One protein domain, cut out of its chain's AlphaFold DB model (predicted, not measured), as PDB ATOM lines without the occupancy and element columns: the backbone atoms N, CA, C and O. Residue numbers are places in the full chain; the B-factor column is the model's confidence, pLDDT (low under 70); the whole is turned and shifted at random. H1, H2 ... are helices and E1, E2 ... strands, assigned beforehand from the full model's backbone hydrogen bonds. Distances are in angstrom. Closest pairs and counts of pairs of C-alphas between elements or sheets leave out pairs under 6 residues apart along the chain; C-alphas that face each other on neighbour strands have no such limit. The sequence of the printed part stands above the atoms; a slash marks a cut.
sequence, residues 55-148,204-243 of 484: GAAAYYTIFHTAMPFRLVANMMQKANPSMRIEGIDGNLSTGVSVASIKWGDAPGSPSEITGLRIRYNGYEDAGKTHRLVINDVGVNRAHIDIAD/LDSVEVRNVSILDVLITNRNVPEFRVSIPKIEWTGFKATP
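This is residues 55 to 148 and 204 to 243 of the 484 residues of an uncharacterized protein of Chthoniobacter flavus Ellin428 (UniProt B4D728). Picture one long sheet of strands lying side by side and folded across its length like a roof, with helix H2 tucked into the hollow of the bend along the E1 edge and the outside of the bend bare. Beside E3 and E6 the two shorter strands E4 and E5 follow each other end to end in one row, while H1 sticks out at a corner with its residues 55 to 60 and H3 sits beside the start of E4. The printed part has 134 residues with three named helices and seven named strands, along the chain H1 H2 E1 E2 E3 H3 E4 E5 E6 E7, and the class is mixed, helices and strands. The sheet is branched and twisted, with both parallel and antiparallel pairs. The whole is loose, with a radius of gyration of the C-alphas of 17.6 A, and spans 52 by 35 by 21 A.

Start with E6, the longest strand, residues 206 to 221: find C-alpha 206 at (33.129, 39.187, 17.723) and go 40.0 A to C-alpha 221 at (9.334, 44.410, 49.491). E7, residues 228 to 241, returns over 35.2 A and ends at C-alpha 241, (34.266, 40.894, 23.083). Look next at E4, residues 131 to 139, 24.2 A long, and E5, residues 141 to 146. Then take E3, residues 111 to 120, 26.9 A long, E2, residues 95 to 103, 23.2 A, and E1, residues 84 to 91, 20.1 A. The helices are H2, residues 67 to 79, 18.5 A long, H1, residues 55 to 64, starting at C-alpha 55, (8.589, 24.992, 3.025), and H3, residues 123 to 129.

Begin at E6, which bends by 66 degrees at residue 216. On one side of it lie E4, beside residues 206 to 214, and E5, beside residues 215 to 221; on the other side lies E7. E6 and E7 are an antiparallel hairpin, with N 212 and O 236 2.7 A apart, within hydrogen-bond range. E4 is parallel to E6, with N 134 and O 208 at 2.8 A, and E5 is parallel to E6, with N 144 and O 218 at 2.8 A. E4 runs on into E5 at 72 degrees across a break of 1 residue. E3 is antiparallel to E4, with N 117 and O 138 at 2.8 A, and antiparallel to E5, with N 143 and O 112 at 2.7 A. On the other side of E3, E2 makes a hairpin with it, with N 98 and O 116 at 2.8 A. E1 and E2 are a hairpin too, with N 84 and O 102 at 2.8 A; E1 E2 E3 form a meander, each strand the antiparallel neighbour of the one before. The edge strands are E1 and E7. H2 is on the sheet at a height of 9.6 A, over E1 and E2; on the local plane it stands at 16 degrees to E1 and runs along the strands. The closest C-alphas of H2 and E1 are those of Gln 77 and Arg 84, 6.2 A apart. H1 only grazes the sheet, with residues 61 to 64. H1 and H2 are close but not clearly touching, with the C-alphas of Ile 62 and Pro 68 closest at 6.4 A. H3 stands at the sheet's level; its closest C-alpha to E4 is Ala 126, 5.0 A from that of Leu 132. In H1, H2 and H3 every O i to N i+4 pair is within hydrogen-bond range.

The two C-alphas farthest apart are those of Gly 55 and Glu 226, at 57.2 A. Residues 149 to 203 are not printed, and C-alphas 148 and 204 stand 40.7 A apart across this cut, in the link from E5 to E6. Of the links that are printed whole, E2 to E3 and E6 to E7 are short but not tight, and the others are tight. The mean pLDDT of the printed part is 89.5; look at residues 107 and 148 for the two values under 70.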
ATOM      1  N   GLY A  55       7.273  24.752   2.437       88.19
ATOM      2  CA  GLY A  55       8.589  24.992   3.025       88.19
ATOM      3  C   GLY A  55       8.950  26.476   3.060       88.19
ATOM      4  O   GLY A  55       9.366  26.975   4.103       88.19
ATOM      5  N   ALA A  56       8.723  27.205   1.965       85.81
ATOM      6  CA  ALA A  56       8.939  28.649   1.896       85.81
ATOM      7  C   ALA A  56       7.998  29.418   2.837       85.81
ATOM      8  O   ALA A  56       8.435  30.335   3.528       85.81
ATOM      9  N   ALA A  57       6.726  29.017   2.925       85.94
ATOM     10  CA  ALA A  57       5.766  29.593   3.862       85.94
ATOM     11  C   ALA A  57       6.164  29.313   5.318       85.94
ATOM     12  O   ALA A  57       6.143  30.229   6.139       85.94
ATOM     13  N   ALA A  58       6.581  28.086   5.647       83.94
ATOM     14  CA  ALA A  58       7.064  27.728   6.980       83.94
ATOM     15  C   ALA A  58       8.322  28.524   7.353       83.94
ATOM     16  O   ALA A  58       8.372  29.112   8.433       83.94
ATOM     17  N   TYR A  59       9.292  28.616   6.440       84.44
ATOM     18  CA  TYR A  59      10.485  29.446   6.596       84.44
ATOM     19  C   TYR A  59      10.107  30.908   6.858       84.44
ATOM     20  O   TYR A  59      10.520  31.482   7.865       84.44
ATOM     21  N   TYR A  60       9.245  31.486   6.019       87.75
ATOM     22  CA  TYR A  60       8.792  32.863   6.183       87.75
ATOM     23  C   TYR A  60       8.093  33.077   7.532       87.75
ATOM     24  O   TYR A  60       8.365  34.047   8.235       87.75
ATOM     25  N   THR A  61       7.242  32.135   7.939       83.38
ATOM     26  CA  THR A  61       6.510  32.218   9.207       83.38
ATOM     27  C   THR A  61       7.462  32.160  10.402       83.38
ATOM     28  O   THR A  61       7.310  32.933  11.343       83.38
ATOM     29  N   ILE A  62       8.479  31.299  10.375       83.12
ATOM     30  CA  ILE A  62       9.442  31.163  11.477       83.12
ATOM     31  C   ILE A  62      10.364  32.387  11.566       83.12
ATOM     32  O   ILE A  62      10.561  32.921  12.655       83.12
ATOM     33  N   PHE A  63      10.916  32.846  10.442       82.50
ATOM     34  CA  PHE A  63      11.962  33.873  10.444       82.50
ATOM     35  C   PHE A  63      11.441  35.312  10.413       82.50
ATOM     36  O   PHE A  63      12.116  36.198  10.941       82.50
ATOM     37  N   HIS A  64      10.248  35.552   9.856       85.00
ATOM     38  CA  HIS A  64       9.702  36.900   9.661       85.00
ATOM     39  C   HIS A  64       8.467  37.220  10.510       85.00
ATOM     40  O   HIS A  64       7.951  38.333  10.413       85.00
ATOM     41  N   THR A  65       8.011  36.312  11.380       87.94
ATOM     42  CA  THR A  65       6.867  36.573  12.273       87.94
ATOM     43  C   THR A  65       7.202  36.358  13.749       87.94
ATOM     44  O   THR A  65       8.200  35.729  14.098       87.94
ATOM     45  N   ALA A  66       6.312  36.832  14.625       89.75
ATOM     46  CA  ALA A  66       6.410  36.658  16.073       89.75
ATOM     47  C   ALA A  66       5.965  35.263  16.570       89.75
ATOM     48  O   ALA A  66       5.930  35.023  17.779       89.75
ATOM     49  N   MET A  67       5.586  34.338  15.674       88.81
ATOM     50  CA  MET A  67       5.067  33.008  16.026       88.81
ATOM     51  C   MET A  67       5.965  32.217  16.997       88.81
ATOM     52  O   MET A  67       5.433  31.754  18.012       88.81
ATOM     53  N   PRO A  68       7.290  32.066  16.772       86.12
ATOM     54  CA  PRO A  68       8.143  31.322  17.702       86.12
ATOM     55  C   PRO A  68       8.162  31.944  19.105       86.12
ATOM     56  O   PRO A  68       8.092  31.221  20.098       86.12
ATOM     57  N   PHE A  69       8.159  33.276  19.213       90.50
ATOM     58  CA  PHE A  69       8.128  33.964  20.507       90.50
ATOM     59  C   PHE A  69       6.787  33.791  21.229       90.50
ATOM     60  O   PHE A  69       6.764  33.558  22.437       90.50
ATOM     61  N   ARG A  70       5.668  33.829  20.495       90.88
ATOM     62  CA  ARG A  70       4.336  33.538  21.051       90.88
ATOM     63  C   ARG A  70       4.235  32.104  21.561       90.88
ATOM     64  O   ARG A  70       3.645  31.876  22.614       90.88
ATOM     65  N   LEU A  71       4.835  31.145  20.855       89.00
ATOM     66  CA  LEU A  71       4.877  29.751  21.294       89.00
ATOM     67  C   LEU A  71       5.637  29.611  22.623       89.00
ATOM     68  O   LEU A  71       5.112  28.997  23.550       89.00
ATOM     69  N   VAL A  72       6.821  30.221  22.742       88.62
ATOM     70  CA  VAL A  72       7.609  30.224  23.989       88.62
ATOM     71  C   VAL A  72       6.832  30.885  25.127       88.62
ATOM     72  O   VAL A  72       6.725  30.307  26.207       88.62
ATOM     73  N   ALA A  73       6.219  32.043  24.883       89.69
ATOM     74  CA  ALA A  73       5.413  32.724  25.890       89.69
ATOM     75  C   ALA A  73       4.243  31.863  26.386       89.69
ATOM     76  O   ALA A  73       4.030  31.771  27.593       89.69
ATOM     77  N   ASN A  74       3.544  31.166  25.486       91.06
ATOM     78  CA  ASN A  74       2.482  30.228  25.855       91.06
ATOM     79  C   ASN A  74       3.009  29.061  26.700       91.06
ATOM     80  O   ASN A  74       2.360  28.666  27.669       91.06
ATOM     81  N   MET A  75       4.184  28.512  26.369       89.69
ATOM     82  CA  MET A  75       4.807  27.461  27.182       89.69
ATOM     83  C   MET A  75       5.140  27.966  28.587       89.69
ATOM     84  O   MET A  75       4.840  27.283  29.564       89.69
ATOM     85  N   MET A  76       5.703  29.170  28.704       88.69
ATOM     86  CA  MET A  76       6.045  29.742  30.004       88.69
ATOM     87  C   MET A  76       4.794  30.084  30.831       88.69
ATOM     88  O   MET A  76       4.765  29.793  32.021       88.69
ATOM     89  N   GLN A  77       3.742  30.640  30.221       90.50
ATOM     90  CA  GLN A  77       2.461  30.895  30.902       90.50
ATOM     91  C   GLN A  77       1.771  29.598  31.346       90.50
ATOM     92  O   GLN A  77       1.137  29.557  32.396       90.50
ATOM     93  N   LYS A  78       1.905  28.518  30.567       90.62
ATOM     94  CA  LYS A  78       1.406  27.192  30.953       90.62
ATOM     95  C   LYS A  78       2.196  26.608  32.127       90.62
ATOM     96  O   LYS A  78       1.606  25.949  32.975       90.62
ATOM     97  N   ALA A  79       3.510  26.833  32.164       89.62
ATOM     98  CA  ALA A  79       4.374  26.391  33.255       89.62
ATOM     99  C   ALA A  79       4.163  27.208  34.542       89.62
ATOM    100  O   ALA A  79       4.255  26.652  35.632       89.62
ATOM    101  N   ASN A  80       3.856  28.502  34.419       87.75
ATOM    102  CA  ASN A  80       3.557  29.381  35.542       87.75
ATOM    103  C   ASN A  80       2.233  30.143  35.322       87.75
ATOM    104  O   ASN A  80       2.230  31.197  34.677       87.75
ATOM    105  N   PRO A  81       1.117  29.656  35.898       87.94
ATOM    106  CA  PRO A  81      -0.202  30.259  35.728       87.94
ATOM    107  C   PRO A  81      -0.342  31.696  36.240       87.94
ATOM    108  O   PRO A  81      -1.285  32.367  35.817       87.94
ATOM    109  N   SER A  82       0.546  32.182  37.116       87.62
ATOM    110  CA  SER A  82       0.531  33.578  37.585       87.62
ATOM    111  C   SER A  82       1.266  34.535  36.649       87.62
ATOM    112  O   SER A  82       1.175  35.750  36.808       87.62
ATOM    113  N   MET A  83       1.949  34.011  35.630       91.25
ATOM    114  CA  MET A  83       2.633  34.821  34.637       91.25
ATOM    115  C   MET A  83       1.714  35.152  33.452       91.25
ATOM    116  O   MET A  83       0.987  34.301  32.930       91.25
ATOM    117  N   ARG A  84       1.761  36.400  32.987       92.94
ATOM    118  CA  ARG A  84       1.075  36.888  31.782       92.94
ATOM    119  C   ARG A  84       2.069  37.654  30.921       92.94
ATOM    120  O   ARG A  84       2.798  38.498  31.420       92.94
ATOM    121  N   ILE A  85       2.111  37.330  29.635       94.25
ATOM    122  CA  ILE A  85       2.983  37.955  28.636       94.25
ATOM    123  C   ILE A  85       2.081  38.461  27.513       94.25
ATOM    124  O   ILE A  85       1.352  37.671  26.912       94.25
ATOM    125  N   GLU A  86       2.138  39.756  27.228       94.81
ATOM    126  CA  GLU A  86       1.247  40.436  26.289       94.81
ATOM    127  C   GLU A  86       2.028  41.268  25.263       94.81
ATOM    128  O   GLU A  86       3.144  41.727  25.513       94.81
ATOM    129  N   GLY A  87       1.419  41.465  24.088       93.88
ATOM    130  CA  GLY A  87       1.948  42.342  23.039       93.88
ATOM    131  C   GLY A  87       3.313  41.914  22.493       93.88
ATOM    132  O   GLY A  87       4.212  42.742  22.390       93.88
ATOM    133  N   ILE A  88       3.473  40.623  22.182       94.81
ATOM    134  CA  ILE A  88       4.685  40.094  21.544       94.81
ATOM    135  C   ILE A  88       4.663  40.427  20.051       94.81
ATOM    136  O   ILE A  88       3.763  39.982  19.321       94.81
ATOM    137  N   ASP A  89       5.689  41.147  19.616       93.62
ATOM    138  CA  ASP A  89       5.941  41.537  18.232       93.62
ATOM    139  C   ASP A  89       7.427  41.344  17.870       93.62
ATOM    140  O   ASP A  89       8.268  41.068  18.732       93.62
ATOM    141  N   GLY A  90       7.750  41.458  16.586       90.06
ATOM    142  CA  GLY A  90       9.087  41.265  16.037       90.06
ATOM    143  C   GLY A  90       9.290  39.892  15.400       90.06
ATOM    144  O   GLY A  90       8.354  39.121  15.180       90.06
ATOM    145  N   ASN A  91      10.537  39.598  15.043       89.50
ATOM    146  CA  ASN A  91      10.929  38.388  14.332       89.50
ATOM    147  C   ASN A  91      12.404  38.023  14.588       89.50
ATOM    148  O   ASN A  91      13.190  38.823  15.095       89.50
ATOM    149  N   LEU A  92      12.799  36.804  14.210       83.81
ATOM    150  CA  LEU A  92      14.165  36.302  14.418       83.81
ATOM    151  C   LEU A  92      15.231  37.037  13.585       83.81
ATOM    152  O   LEU A  92      16.426  36.873  13.820       83.81
ATOM    153  N   SER A  93      14.822  37.816  12.584       83.44
ATOM    154  CA  SER A  93      15.748  38.542  11.712       83.44
ATOM    155  C   SER A  93      16.144  39.924  12.237       83.44
ATOM    156  O   SER A  93      17.210  40.411  11.886       83.44
ATOM    157  N   THR A  94      15.317  40.563  13.068       86.88
ATOM    158  CA  THR A  94      15.524  41.970  13.472       86.88
ATOM    159  C   THR A  94      15.437  42.202  14.975       86.88
ATOM    160  O   THR A  94      15.980  43.190  15.479       86.88
ATOM    161  N   GLY A  95      14.781  41.303  15.713       91.25
ATOM    162  CA  GLY A  95      14.565  41.477  17.140       91.25
ATOM    163  C   GLY A  95      13.156  41.143  17.604       91.25
ATOM    164  O   GLY A  95      12.249  40.926  16.808       91.25
ATOM    165  N   VAL A  96      12.975  41.142  18.919       94.50
ATOM    166  CA  VAL A  96      11.693  40.904  19.591       94.50
ATOM    167  C   VAL A  96      11.340  42.093  20.474       94.50
ATOM    168  O   VAL A  96      12.216  42.709  21.084       94.50
ATOM    169  N   SER A  97      10.052  42.402  20.570       95.56
ATOM    170  CA  SER A  97       9.507  43.324  21.562       95.56
ATOM    171  C   SER A  97       8.326  42.697  22.287       95.56
ATOM    172  O   SER A  97       7.506  42.015  21.678       95.56
ATOM    173  N   VAL A  98       8.232  42.947  23.587       96.31
ATOM    174  CA  VAL A  98       7.153  42.487  24.457       96.31
ATOM    175  C   VAL A  98       6.598  43.698  25.192       96.31
ATOM    176  O   VAL A  98       7.332  44.407  25.884       96.31
ATOM    177  N   ALA A  99       5.300  43.949  25.035       95.69
ATOM    178  CA  ALA A  99       4.657  45.115  25.629       95.69
ATOM    179  C   ALA A  99       4.628  45.040  27.162       95.69
ATOM    180  O   ALA A  99       4.987  46.019  27.817       95.69
ATOM    181  N   SER A 100       4.238  43.894  27.730       96.06
ATOM    182  CA  SER A 100       4.184  43.692  29.182       96.06
ATOM    183  C   SER A 100       4.400  42.225  29.568       96.06
ATOM    184  O   SER A 100       3.912  41.310  28.899       96.06
ATOM    185  N   ILE A 101       5.140  42.011  30.653       94.81
ATOM    186  CA  ILE A 101       5.306  40.736  31.352       94.81
ATOM    187  C   ILE A 101       4.910  40.983  32.805       94.81
ATOM    188  O   ILE A 101       5.583  41.743  33.494       94.81
ATOM    189  N   LYS A 102       3.846  40.336  33.278       93.75
ATOM    190  CA  LYS A 102       3.351  40.432  34.658       93.75
ATOM    191  C   LYS A 102       3.483  39.094  35.363       93.75
ATOM    192  O   LYS A 102       3.229  38.060  34.745       93.75
ATOM    193  N   TRP A 103       3.855  39.103  36.638       92.38
ATOM    194  CA  TRP A 103       3.901  37.902  37.472       92.38
ATOM    195  C   TRP A 103       3.666  38.210  38.954       92.38
ATOM    196  O   TRP A 103       3.777  39.351  39.404       92.38
ATOM    197  N   GLY A 104       3.374  37.160  39.720       84.88
ATOM    198  CA  GLY A 104       3.144  37.230  41.160       84.88
ATOM    199  C   GLY A 104       1.671  37.077  41.528       84.88
ATOM    200  O   GLY A 104       0.774  37.489  40.798       84.88
ATOM    201  N   ASP A 105       1.436  36.472  42.689       73.44
ATOM    202  CA  ASP A 105       0.098  36.029  43.104       73.44
ATOM    203  C   ASP A 105      -0.697  37.108  43.860       73.44
ATOM    204  O   ASP A 105      -1.860  36.905  44.198       73.44
ATOM    205  N   ALA A 106      -0.077  38.258  44.153       71.69
ATOM    206  CA  ALA A 106      -0.702  39.319  44.934       71.69
ATOM    207  C   ALA A 106      -1.611  40.194  44.045       71.69
ATOM    208  O   ALA A 106      -1.104  40.882  43.156       71.69
ATOM    209  N   PRO A 107      -2.931  40.253  44.305       62.84
ATOM    210  CA  PRO A 107      -3.903  40.912  43.425       62.84
ATOM    211  C   PRO A 107      -3.831  42.454  43.385       62.84
ATOM    212  O   PRO A 107      -4.649  43.071  42.709       62.84
ATOM    213  N   GLY A 108      -2.874  43.090  44.075       72.31
ATOM    214  CA  GLY A 108      -2.724  44.554  44.121       72.31
ATOM    215  C   GLY A 108      -1.376  45.108  43.643       72.31
ATOM    216  O   GLY A 108      -1.307  46.287  43.308       72.31
ATOM    217  N   SER A 109      -0.333  44.275  43.576       72.38
ATOM    218  CA  SER A 109       1.037  44.701  43.243       72.38
ATOM    219  C   SER A 109       1.792  43.589  42.500       72.38
ATOM    220  O   SER A 109       2.770  43.056  43.030       72.38
ATOM    221  N   PRO A 110       1.329  43.155  41.311       84.62
ATOM    222  CA  PRO A 110       2.093  42.201  40.523       84.62
ATOM    223  C   PRO A 110       3.424  42.837  40.122       84.62
ATOM    224  O   PRO A 110       3.491  44.026  39.810       84.62
ATOM    225  N   SER A 111       4.479  42.030  40.104       92.25
ATOM    226  CA  SER A 111       5.711  42.450  39.452       92.25
ATOM    227  C   SER A 111       5.449  42.584  37.953       92.25
ATOM    228  O   SER A 111       4.711  41.785  37.369       92.25
ATOM    229  N   GLU A 112       6.026  43.604  37.331       95.06
ATOM    230  CA  GLU A 112       5.754  43.961  35.946       95.06
ATOM    231  C   GLU A 112       7.017  44.458  35.239       95.06
ATOM    232  O   GLU A 112       7.728  45.326  35.733       95.06
ATOM    233  N   ILE A 113       7.267  43.961  34.031       95.38
ATOM    234  CA  ILE A 113       8.237  44.520  33.086       95.38
ATOM    235  C   ILE A 113       7.459  45.029  31.880       95.38
ATOM    236  O   ILE A 113       6.693  44.273  31.286       95.38
ATOM    237  N   THR A 114       7.676  46.281  31.481       96.69
ATOM    238  CA  THR A 114       7.028  46.866  30.296       96.69
ATOM    239  C   THR A 114       8.033  47.341  29.259       96.69
ATOM    240  O   THR A 114       9.134  47.802  29.579       96.69
ATOM    241  N   GLY A 115       7.633  47.242  27.990       94.69
ATOM    242  CA  GLY A 115       8.424  47.712  26.856       94.69
ATOM    243  C   GLY A 115       9.768  47.003  26.722       94.69
ATOM    244  O   GLY A 115      10.760  47.654  26.388       94.69
ATOM    245  N   LEU A 116       9.812  45.694  26.998       96.69
ATOM    246  CA  LEU A 116      10.998  44.883  26.743       96.69
ATOM    247  C   LEU A 116      11.252  44.852  25.235       96.69
ATOM    248  O   LEU A 116      10.360  44.528  24.454       96.69
ATOM    249  N   ARG A 117      12.472  45.157  24.811       96.19
ATOM    250  CA  ARG A 117      12.890  45.123  23.409       96.19
ATOM    251  C   ARG A 117      14.308  44.590  23.300       96.19
ATOM    252  O   ARG A 117      15.161  44.923  24.112       96.19
ATOM    253  N   ILE A 118      14.555  43.763  22.296       95.50
ATOM    254  CA  ILE A 118      15.875  43.224  21.977       95.50
ATOM    255  C   ILE A 118      16.034  43.329  20.468       95.50
ATOM    256  O   ILE A 118      15.298  42.676  19.732       95.50
ATOM    257  N   ARG A 119      16.981  44.141  20.003       95.75
ATOM    258  CA  ARG A 119      17.308  44.339  18.587       95.75
ATOM    259  C   ARG A 119      18.723  43.866  18.315       95.75
ATOM    260  O   ARG A 119      19.645  44.207  19.051       95.75
ATOM    261  N   TYR A 120      18.906  43.138  17.225       94.44
ATOM    262  CA  TYR A 120      20.205  42.629  16.791       94.44
ATOM    263  C   TYR A 120      20.303  42.661  15.263       94.44
ATOM    264  O   TYR A 120      19.311  42.919  14.584       94.44
ATOM    265  N   ASN A 121      21.498  42.456  14.716       91.38
ATOM    266  CA  ASN A 121      21.763  42.512  13.273       91.38
ATOM    267  C   ASN A 121      21.158  41.353  12.454       91.38
ATOM    268  O   ASN A 121      21.224  41.365  11.231       91.38
ATOM    269  N   GLY A 122      20.520  40.391  13.122       87.56
ATOM    270  CA  GLY A 122      19.890  39.226  12.507       87.56
ATOM    271  C   GLY A 122      20.828  38.032  12.372       87.56
ATOM    272  O   GLY A 122      22.044  38.173  12.269       87.56
ATOM    273  N   TYR A 123      20.253  36.827  12.365       82.88
ATOM    274  CA  TYR A 123      21.024  35.581  12.284       82.88
ATOM    275  C   TYR A 123      21.807  35.447  10.968       82.88
ATOM    276  O   TYR A 123      22.939  34.977  10.968       82.88
ATOM    277  N   GLU A 124      21.220  35.870   9.844       83.56
ATOM    278  CA  GLU A 124      21.871  35.780   8.533       83.56
ATOM    279  C   GLU A 124      23.097  36.698   8.439       83.56
ATOM    280  O   GLU A 124      24.145  36.271   7.960       83.56
ATOM    281  N   ASP A 125      22.986  37.935   8.931       87.69
ATOM    282  CA  ASP A 125      24.116  38.865   8.969       87.69
ATOM    283  C   ASP A 125      25.195  38.375   9.938       87.69
ATOM    284  O   ASP A 125      26.374  38.341   9.584       87.69
ATOM    285  N   ALA A 126      24.800  37.891  11.121       87.44
ATOM    286  CA  ALA A 126      25.732  37.314  12.084       87.44
ATOM    287  C   ALA A 126      26.466  36.083  11.531       87.44
ATOM    288  O   ALA A 126      27.664  35.936  11.758       87.44
ATOM    289  N   GLY A 127      25.777  35.235  10.763       84.25
ATOM    290  CA  GLY A 127      26.375  34.077  10.099       84.25
ATOM    291  C   GLY A 127      27.324  34.451   8.957       84.25
ATOM    292  O   GLY A 127      28.355  33.808   8.802       84.25
ATOM    293  N   LYS A 128      27.012  35.492   8.172       88.62
ATOM    294  CA  LYS A 128      27.861  35.957   7.055       88.62
ATOM    295  C   LYS A 128      29.098  36.720   7.516       88.62
ATOM    296  O   LYS A 128      30.153  36.602   6.906       88.62
ATOM    297  N   THR A 129      28.947  37.547   8.545       90.56
ATOM    298  CA  THR A 129      30.013  38.420   9.058       90.56
ATOM    299  C   THR A 129      30.792  37.794  10.206       90.56
ATOM    300  O   THR A 129      31.735  38.411  10.694       90.56
ATOM    301  N   HIS A 130      30.369  36.614  10.673       90.56
ATOM    302  CA  HIS A 130      30.861  35.989  11.899       90.56
ATOM    303  C   HIS A 130      30.794  36.946  13.105       90.56
ATOM    304  O   HIS A 130      31.605  36.879  14.024       90.56
ATOM    305  N   ARG A 131      29.825  37.872  13.132       91.31
ATOM    306  CA  ARG A 131      29.718  38.905  14.169       91.31
ATOM    307  C   ARG A 131      28.288  39.086  14.653       91.31
ATOM    308  O   ARG A 131      27.399  39.475  13.897       91.31
ATOM    309  N   LEU A 132      28.085  38.902  15.953       92.25
ATOM    310  CA  LEU A 132      26.812  39.201  16.604       92.25
ATOM    311  C   LEU A 132      26.822  40.642  17.124       92.25
ATOM    312  O   LEU A 132      27.612  40.977  18.005       92.25
ATOM    313  N   VAL A 133      25.925  41.485  16.611       94.31
ATOM    314  CA  VAL A 133      25.726  42.855  17.102       94.31
ATOM    315  C   VAL A 133      24.340  42.972  17.710       94.31
ATOM    316  O   VAL A 133      23.330  42.975  17.004       94.31
ATOM    317  N   ILE A 134      24.290  43.111  19.028       95.38
ATOM    318  CA  ILE A 134      23.084  43.466  19.769       95.38
ATOM    319  C   ILE A 134      23.006  44.994  19.777       95.38
ATOM    320  O   ILE A 134      23.765  45.681  20.459       95.38
ATOM    321  N   ASN A 135      22.109  45.529  18.952       95.50
ATOM    322  CA  ASN A 135      21.958  46.965  18.749       95.50
ATOM    323  C   ASN A 135      21.325  47.652  19.961       95.50
ATOM    324  O   ASN A 135      21.710  48.768  20.291       95.50
ATOM    325  N   ASP A 136      20.342  47.009  20.591       96.00
ATOM    326  CA  ASP A 136      19.593  47.600  21.699       96.00
ATOM    327  C   ASP A 136      18.910  46.509  22.531       96.00
ATOM    328  O   ASP A 136      18.196  45.668  21.985       96.00
ATOM    329  N   VAL A 137      19.112  46.530  23.846       95.88
ATOM    330  CA  VAL A 137      18.321  45.777  24.828       95.88
ATOM    331  C   VAL A 137      17.662  46.787  25.748       95.88
ATOM    332  O   VAL A 137      18.332  47.475  26.505       95.88
ATOM    333  N   GLY A 138      16.348  46.908  25.680       95.56
ATOM    334  CA  GLY A 138      15.618  47.961  26.362       95.56
ATOM    335  C   GLY A 138      14.517  47.435  27.261       95.56
ATOM    336  O   GLY A 138      13.827  46.492  26.891       95.56
ATOM    337  N   VAL A 139      14.308  48.088  28.396       97.06
ATOM    338  CA  VAL A 139      13.115  47.964  29.238       97.06
ATOM    339  C   VAL A 139      12.683  49.375  29.623       97.06
ATOM    340  O   VAL A 139      13.509  50.173  30.061       97.06
ATOM    341  N   ASN A 140      11.406  49.702  29.437       95.88
ATOM    342  CA  ASN A 140      10.892  51.046  29.721       95.88
ATOM    343  C   ASN A 140      10.535  51.241  31.196       95.88
ATOM    344  O   ASN A 140      10.604  52.359  31.690       95.88
ATOM    345  N   ARG A 141      10.097  50.169  31.860       96.19
ATOM    346  CA  ARG A 141       9.777  50.157  33.287       96.19
ATOM    347  C   ARG A 141       9.889  48.741  33.819       96.19
ATOM    348  O   ARG A 141       9.430  47.809  33.153       96.19
ATOM    349  N   ALA A 142      10.448  48.591  35.012       95.62
ATOM    350  CA  ALA A 142      10.511  47.316  35.717       95.62
ATOM    351  C   ALA A 142      10.098  47.505  37.177       95.62
ATOM    352  O   ALA A 142      10.807  48.137  37.949       95.62
ATOM    353  N   HIS A 143       8.969  46.937  37.582       94.75
ATOM    354  CA  HIS A 143       8.571  46.834  38.980       94.75
ATOM    355  C   HIS A 143       8.780  45.400  39.461       94.75
ATOM    356  O   HIS A 143       8.186  44.466  38.927       94.75
ATOM    357  N   ILE A 144       9.633  45.223  40.463       91.62
ATOM    358  CA  ILE A 144       9.908  43.935  41.098       91.62
ATOM    359  C   ILE A 144       9.408  44.010  42.539       91.62
ATOM    360  O   ILE A 144       9.932  44.780  43.343       91.62
ATOM    361  N   ASP A 145       8.403  43.203  42.861       88.50
ATOM    362  CA  ASP A 145       7.887  43.046  44.218       88.50
ATOM    363  C   ASP A 145       8.426  41.753  44.835       88.50
ATOM    364  O   ASP A 145       8.113  40.647  44.386       88.50
ATOM    365  N   ILE A 146       9.268  41.890  45.856       87.00
ATOM    366  CA  ILE A 146       9.950  40.774  46.508       87.00
ATOM    367  C   ILE A 146       9.157  40.375  47.755       87.00
ATOM    368  O   ILE A 146       8.874  41.210  48.610       87.00
ATOM    369  N   ALA A 147       8.810  39.089  47.860       73.81
ATOM    370  CA  ALA A 147       8.211  38.511  49.061       73.81
ATOM    371  C   ALA A 147       9.268  38.256  50.135       73.81
ATOM    372  O   ALA A 147       9.209  38.834  51.214       73.81
ATOM    373  N   ASP A 148      10.299  37.489  49.796       65.38
ATOM    374  CA  ASP A 148      11.318  37.079  50.751       65.38
ATOM    375  C   ASP A 148      12.683  37.570  50.272       65.38
ATOM    376  O   ASP A 148      13.313  36.971  49.401       65.38
ATOM    377  N   LEU A 204      31.945  32.595  15.681       80.31
ATOM    378  CA  LEU A 204      31.918  34.058  15.768       80.31
ATOM    379  C   LEU A 204      33.332  34.609  16.016       80.31
ATOM    380  O   LEU A 204      34.080  34.069  16.825       80.31
ATOM    381  N   ASP A 205      33.647  35.734  15.385       87.50
ATOM    382  CA  ASP A 205      34.876  36.515  15.559       87.50
ATOM    383  C   ASP A 205      34.681  37.670  16.555       87.50
ATOM    384  O   ASP A 205      35.636  38.177  17.143       87.50
ATOM    385  N   SER A 206      33.439  38.133  16.749       90.69
ATOM    386  CA  SER A 206      33.129  39.187  17.723       90.69
ATOM    387  C   SER A 206      31.670  39.187  18.194       90.69
ATOM    388  O   SER A 206      30.749  38.818  17.461       90.69
ATOM    389  N   VAL A 207      31.465  39.643  19.432       91.06
ATOM    390  CA  VAL A 207      30.159  39.932  20.035       91.06
ATOM    391  C   VAL A 207      30.175  41.375  20.525       91.06
ATOM    392  O   VAL A 207      31.047  41.759  21.300       91.06
ATOM    393  N   GLU A 208      29.217  42.178  20.080       94.12
ATOM    394  CA  GLU A 208      29.073  43.584  20.462       94.12
ATOM    395  C   GLU A 208      27.683  43.837  21.037       94.12
ATOM    396  O   GLU A 208      26.682  43.409  20.462       94.12
ATOM    397  N   VAL A 209      27.615  44.574  22.144       94.38
ATOM    398  CA  VAL A 209      26.368  45.126  22.679       94.38
ATOM    399  C   VAL A 209      26.504  46.639  22.675       94.38
ATOM    400  O   VAL A 209      27.287  47.221  23.427       94.38
ATOM    401  N   ARG A 210      25.751  47.287  21.787       95.12
ATOM    402  CA  ARG A 210      25.830  48.738  21.595       95.12
ATOM    403  C   ARG A 210      25.153  49.494  22.720       95.12
ATOM    404  O   ARG A 210      25.723  50.468  23.203       95.12
ATOM    405  N   ASN A 211      23.970  49.035  23.118       96.44
ATOM    406  CA  ASN A 211      23.161  49.675  24.140       96.44
ATOM    407  C   ASN A 211      22.322  48.654  24.915       96.44
ATOM    408  O   ASN A 211      21.620  47.834  24.321       96.44
ATOM    409  N   VAL A 212      22.345  48.755  26.237       95.88
ATOM    410  CA  VAL A 212      21.368  48.167  27.149       95.88
ATOM    411  C   VAL A 212      20.823  49.297  28.008       95.88
ATOM    412  O   VAL A 212      21.597  49.990  28.653       95.88
ATOM    413  N   SER A 213      19.509  49.487  28.038       96.62
ATOM    414  CA  SER A 213      18.862  50.539  28.822       96.62
ATOM    415  C   SER A 213      17.675  49.980  29.596       96.62
ATOM    416  O   SER A 213      16.726  49.486  28.987       96.62
ATOM    417  N   ILE A 214      17.678  50.102  30.916       95.25
ATOM    418  CA  ILE A 214      16.530  49.798  31.770       95.25
ATOM    419  C   ILE A 214      16.132  51.106  32.441       95.25
ATOM    420  O   ILE A 214      16.928  51.711  33.157       95.25
ATOM    421  N   LEU A 215      14.918  51.561  32.166       95.50
ATOM    422  CA  LEU A 215      14.363  52.788  32.721       95.50
ATOM    423  C   LEU A 215      13.364  52.447  33.826       95.50
ATOM    424  O   LEU A 215      12.756  51.376  33.797       95.50
ATOM    425  N   ASP A 216      13.209  53.368  34.777       93.88
ATOM    426  CA  ASP A 216      12.188  53.334  35.830       93.88
ATOM    427  C   ASP A 216      12.091  51.966  36.532       93.88
ATOM    428  O   ASP A 216      11.067  51.272  36.487       93.88
ATOM    429  N   VAL A 217      13.200  51.533  37.142       94.56
ATOM    430  CA  VAL A 217      13.201  50.329  37.977       94.56
ATOM    431  C   VAL A 217      12.723  50.693  39.372       94.56
ATOM    432  O   VAL A 217      13.297  51.546  40.048       94.56
ATOM    433  N   LEU A 218      11.712  49.978  39.832       93.69
ATOM    434  CA  LEU A 218      11.197  50.047  41.182       93.69
ATOM    435  C   LEU A 218      11.314  48.667  41.818       93.69
ATOM    436  O   LEU A 218      10.750  47.700  41.312       93.69
ATOM    437  N   ILE A 219      12.005  48.575  42.947       91.00
ATOM    438  CA  ILE A 219      12.040  47.356  43.756       91.00
ATOM    439  C   ILE A 219      11.323  47.641  45.069       91.00
ATOM    440  O   ILE A 219      11.692  48.572  45.790       91.00
ATOM    441  N   THR A 220      10.302  46.846  45.374       90.06
ATOM    442  CA  THR A 220       9.554  46.892  46.635       90.06
ATOM    443  C   THR A 220       9.682  45.572  47.374       90.06
ATOM    444  O   THR A 220       9.950  44.531  46.774       90.06
ATOM    445  N   ASN A 221       9.495  45.612  48.689       85.25
ATOM    446  CA  ASN A 221       9.334  44.410  49.491       85.25
ATOM    447  C   ASN A 221       7.942  44.428  50.125       85.25
ATOM    448  O   ASN A 221       7.634  45.316  50.918       85.25
ATOM    449  N   ARG A 222       7.101  43.441  49.808       84.31
ATOM    450  CA  ARG A 222       5.736  43.371  50.362       84.31
ATOM    451  C   ARG A 222       5.695  43.155  51.872       84.31
ATOM    452  O   ARG A 222       4.721  43.545  52.507       84.31
ATOM    453  N   ASN A 223       6.729  42.534  52.434       83.12
ATOM    454  CA  ASN A 223       6.838  42.245  53.860       83.12
ATOM    455  C   ASN A 223       7.480  43.408  54.632       83.12
ATOM    456  O   ASN A 223       7.375  43.461  55.856       83.12
ATOM    457  N   VAL A 224       8.122  44.353  53.937       81.62
ATOM    458  CA  VAL A 224       8.760  45.535  54.530       81.62
ATOM    459  C   VAL A 224       8.306  46.779  53.758       81.62
ATOM    460  O   VAL A 224       8.998  47.199  52.832       81.62
ATOM    461  N   PRO A 225       7.164  47.395  54.129       77.12
ATOM    462  CA  PRO A 225       6.567  48.505  53.376       77.12
ATOM    463  C   PRO A 225       7.491  49.713  53.167       77.12
ATOM    464  O   PRO A 225       7.339  50.458  52.204       77.12
ATOM    465  N   GLU A 226       8.457  49.907  54.064       78.94
ATOM    466  CA  GLU A 226       9.436  50.997  54.004       78.94
ATOM    467  C   GLU A 226      10.588  50.723  53.020       78.94
ATOM    468  O   GLU A 226      11.312  51.639  52.621       78.94
ATOM    469  N   PHE A 227      10.779  49.468  52.599       81.31
ATOM    470  CA  PHE A 227      11.815  49.117  51.640       81.31
ATOM    471  C   PHE A 227      11.360  49.451  50.218       81.31
ATOM    472  O   PHE A 227      10.506  48.788  49.624       81.31
ATOM    473  N   ARG A 228      12.002  50.474  49.658       87.50
ATOM    474  CA  ARG A 228      11.827  50.903  48.274       87.50
ATOM    475  C   ARG A 228      13.165  51.309  47.673       87.50
ATOM    476  O   ARG A 228      13.844  52.169  48.231       87.50
ATOM    477  N   VAL A 229      13.520  50.727  46.535       89.69
ATOM    478  CA  VAL A 229      14.675  51.149  45.732       89.69
ATOM    479  C   VAL A 229      14.161  51.695  44.412       89.69
ATOM    480  O   VAL A 229      13.403  51.011  43.722       89.69
ATOM    481  N   SER A 230      14.562  52.917  44.077       93.12
ATOM    482  CA  SER A 230      14.225  53.562  42.814       93.12
ATOM    483  C   SER A 230      15.493  53.702  41.981       93.12
ATOM    484  O   SER A 230      16.455  54.349  42.397       93.12
ATOM    485  N   ILE A 231      15.502  53.109  40.792       94.06
ATOM    486  CA  ILE A 231      16.599  53.218  39.826       94.06
ATOM    487  C   ILE A 231      16.023  53.828  38.546       94.06
ATOM    488  O   ILE A 231      15.572  53.092  37.664       94.06
ATOM    489  N   PRO A 232      15.978  55.171  38.444       93.44
ATOM    490  CA  PRO A 232      15.518  55.860  37.244       93.44
ATOM    491  C   PRO A 232      16.130  55.336  35.945       93.44
ATOM    492  O   PRO A 232      15.430  55.256  34.932       93.44
ATOM    493  N   LYS A 233      17.420  54.980  35.970       93.69
ATOM    494  CA  LYS A 233      18.147  54.585  34.767       93.69
ATOM    495  C   LYS A 233      19.302  53.632  35.066       93.69
ATOM    496  O   LYS A 233      20.153  53.904  35.909       93.69
ATOM    497  N   ILE A 234      19.355  52.543  34.309       94.19
ATOM    498  CA  ILE A 234      20.527  51.683  34.133       94.19
ATOM    499  C   ILE A 234      20.858  51.708  32.647       94.19
ATOM    500  O   ILE A 234      20.005  51.393  31.820       94.19
ATOM    501  N   GLU A 235      22.079  52.080  32.297       95.88
ATOM    502  CA  GLU A 235      22.543  52.144  30.917       95.88
ATOM    503  C   GLU A 235      23.899  51.464  30.790       95.88
ATOM    504  O   GLU A 235      24.791  51.698  31.595       95.88
ATOM    505  N   TRP A 236      24.063  50.622  29.779       95.44
ATOM    506  CA  TRP A 236      25.320  49.962  29.476       95.44
ATOM    507  C   TRP A 236      25.591  50.025  27.978       95.44
ATOM    508  O   TRP A 236      24.808  49.519  27.177       95.44
ATOM    509  N   THR A 237      26.685  50.671  27.583       94.56
ATOM    510  CA  THR A 237      26.972  50.981  26.177       94.56
ATOM    511  C   THR A 237      28.374  50.564  25.765       94.56
ATOM    512  O   THR A 237      29.307  50.587  26.567       94.56
ATOM    513  N   GLY A 238      28.540  50.203  24.492       91.50
ATOM    514  CA  GLY A 238      29.859  49.961  23.898       91.50
ATOM    515  C   GLY A 238      30.593  48.733  24.442       91.50
ATOM    516  O   GLY A 238      31.817  48.752  24.553       91.50
ATOM    517  N   PHE A 239      29.867  47.676  24.807       92.31
ATOM    518  CA  PHE A 239      30.487  46.395  25.126       92.31
ATOM    519  C   PHE A 239      30.950  45.696  23.854       92.31
ATOM    520  O   PHE A 239      30.201  45.604  22.877       92.31
ATOM    521  N   LYS A 240      32.153  45.129  23.895       91.38
ATOM    522  CA  LYS A 240      32.713  44.356  22.793       91.38
ATOM    523  C   LYS A 240      33.610  43.246  23.320       91.38
ATOM    524  O   LYS A 240      34.486  43.473  24.147       91.38
ATOM    525  N   ALA A 241      33.420  42.042  22.806       88.12
ATOM    526  CA  ALA A 241      34.266  40.894  23.083       88.12
ATOM    527  C   ALA A 241      34.727  40.257  21.769       88.12
ATOM    528  O   ALA A 241      33.948  40.116  20.825       88.12
ATOM    529  N   THR A 242      35.992  39.861  21.730       86.44
ATOM    530  CA  THR A 242      36.608  39.051  20.673       86.44
ATOM    531  C   THR A 242      37.307  37.851  21.330       86.44
ATOM    532  O   THR A 242      37.403  37.813  22.561       86.44
ATOM    533  N   PRO A 243      37.805  36.866  20.565       79.25
ATOM    534  CA  PRO A 243      38.630  35.798  21.127       79.25
ATOM    535  C   PRO A 243      39.851  36.303  21.917       79.25
ATOM    536  O   PRO A 243      40.230  35.677  22.908       79.25
TER     537      PRO A 243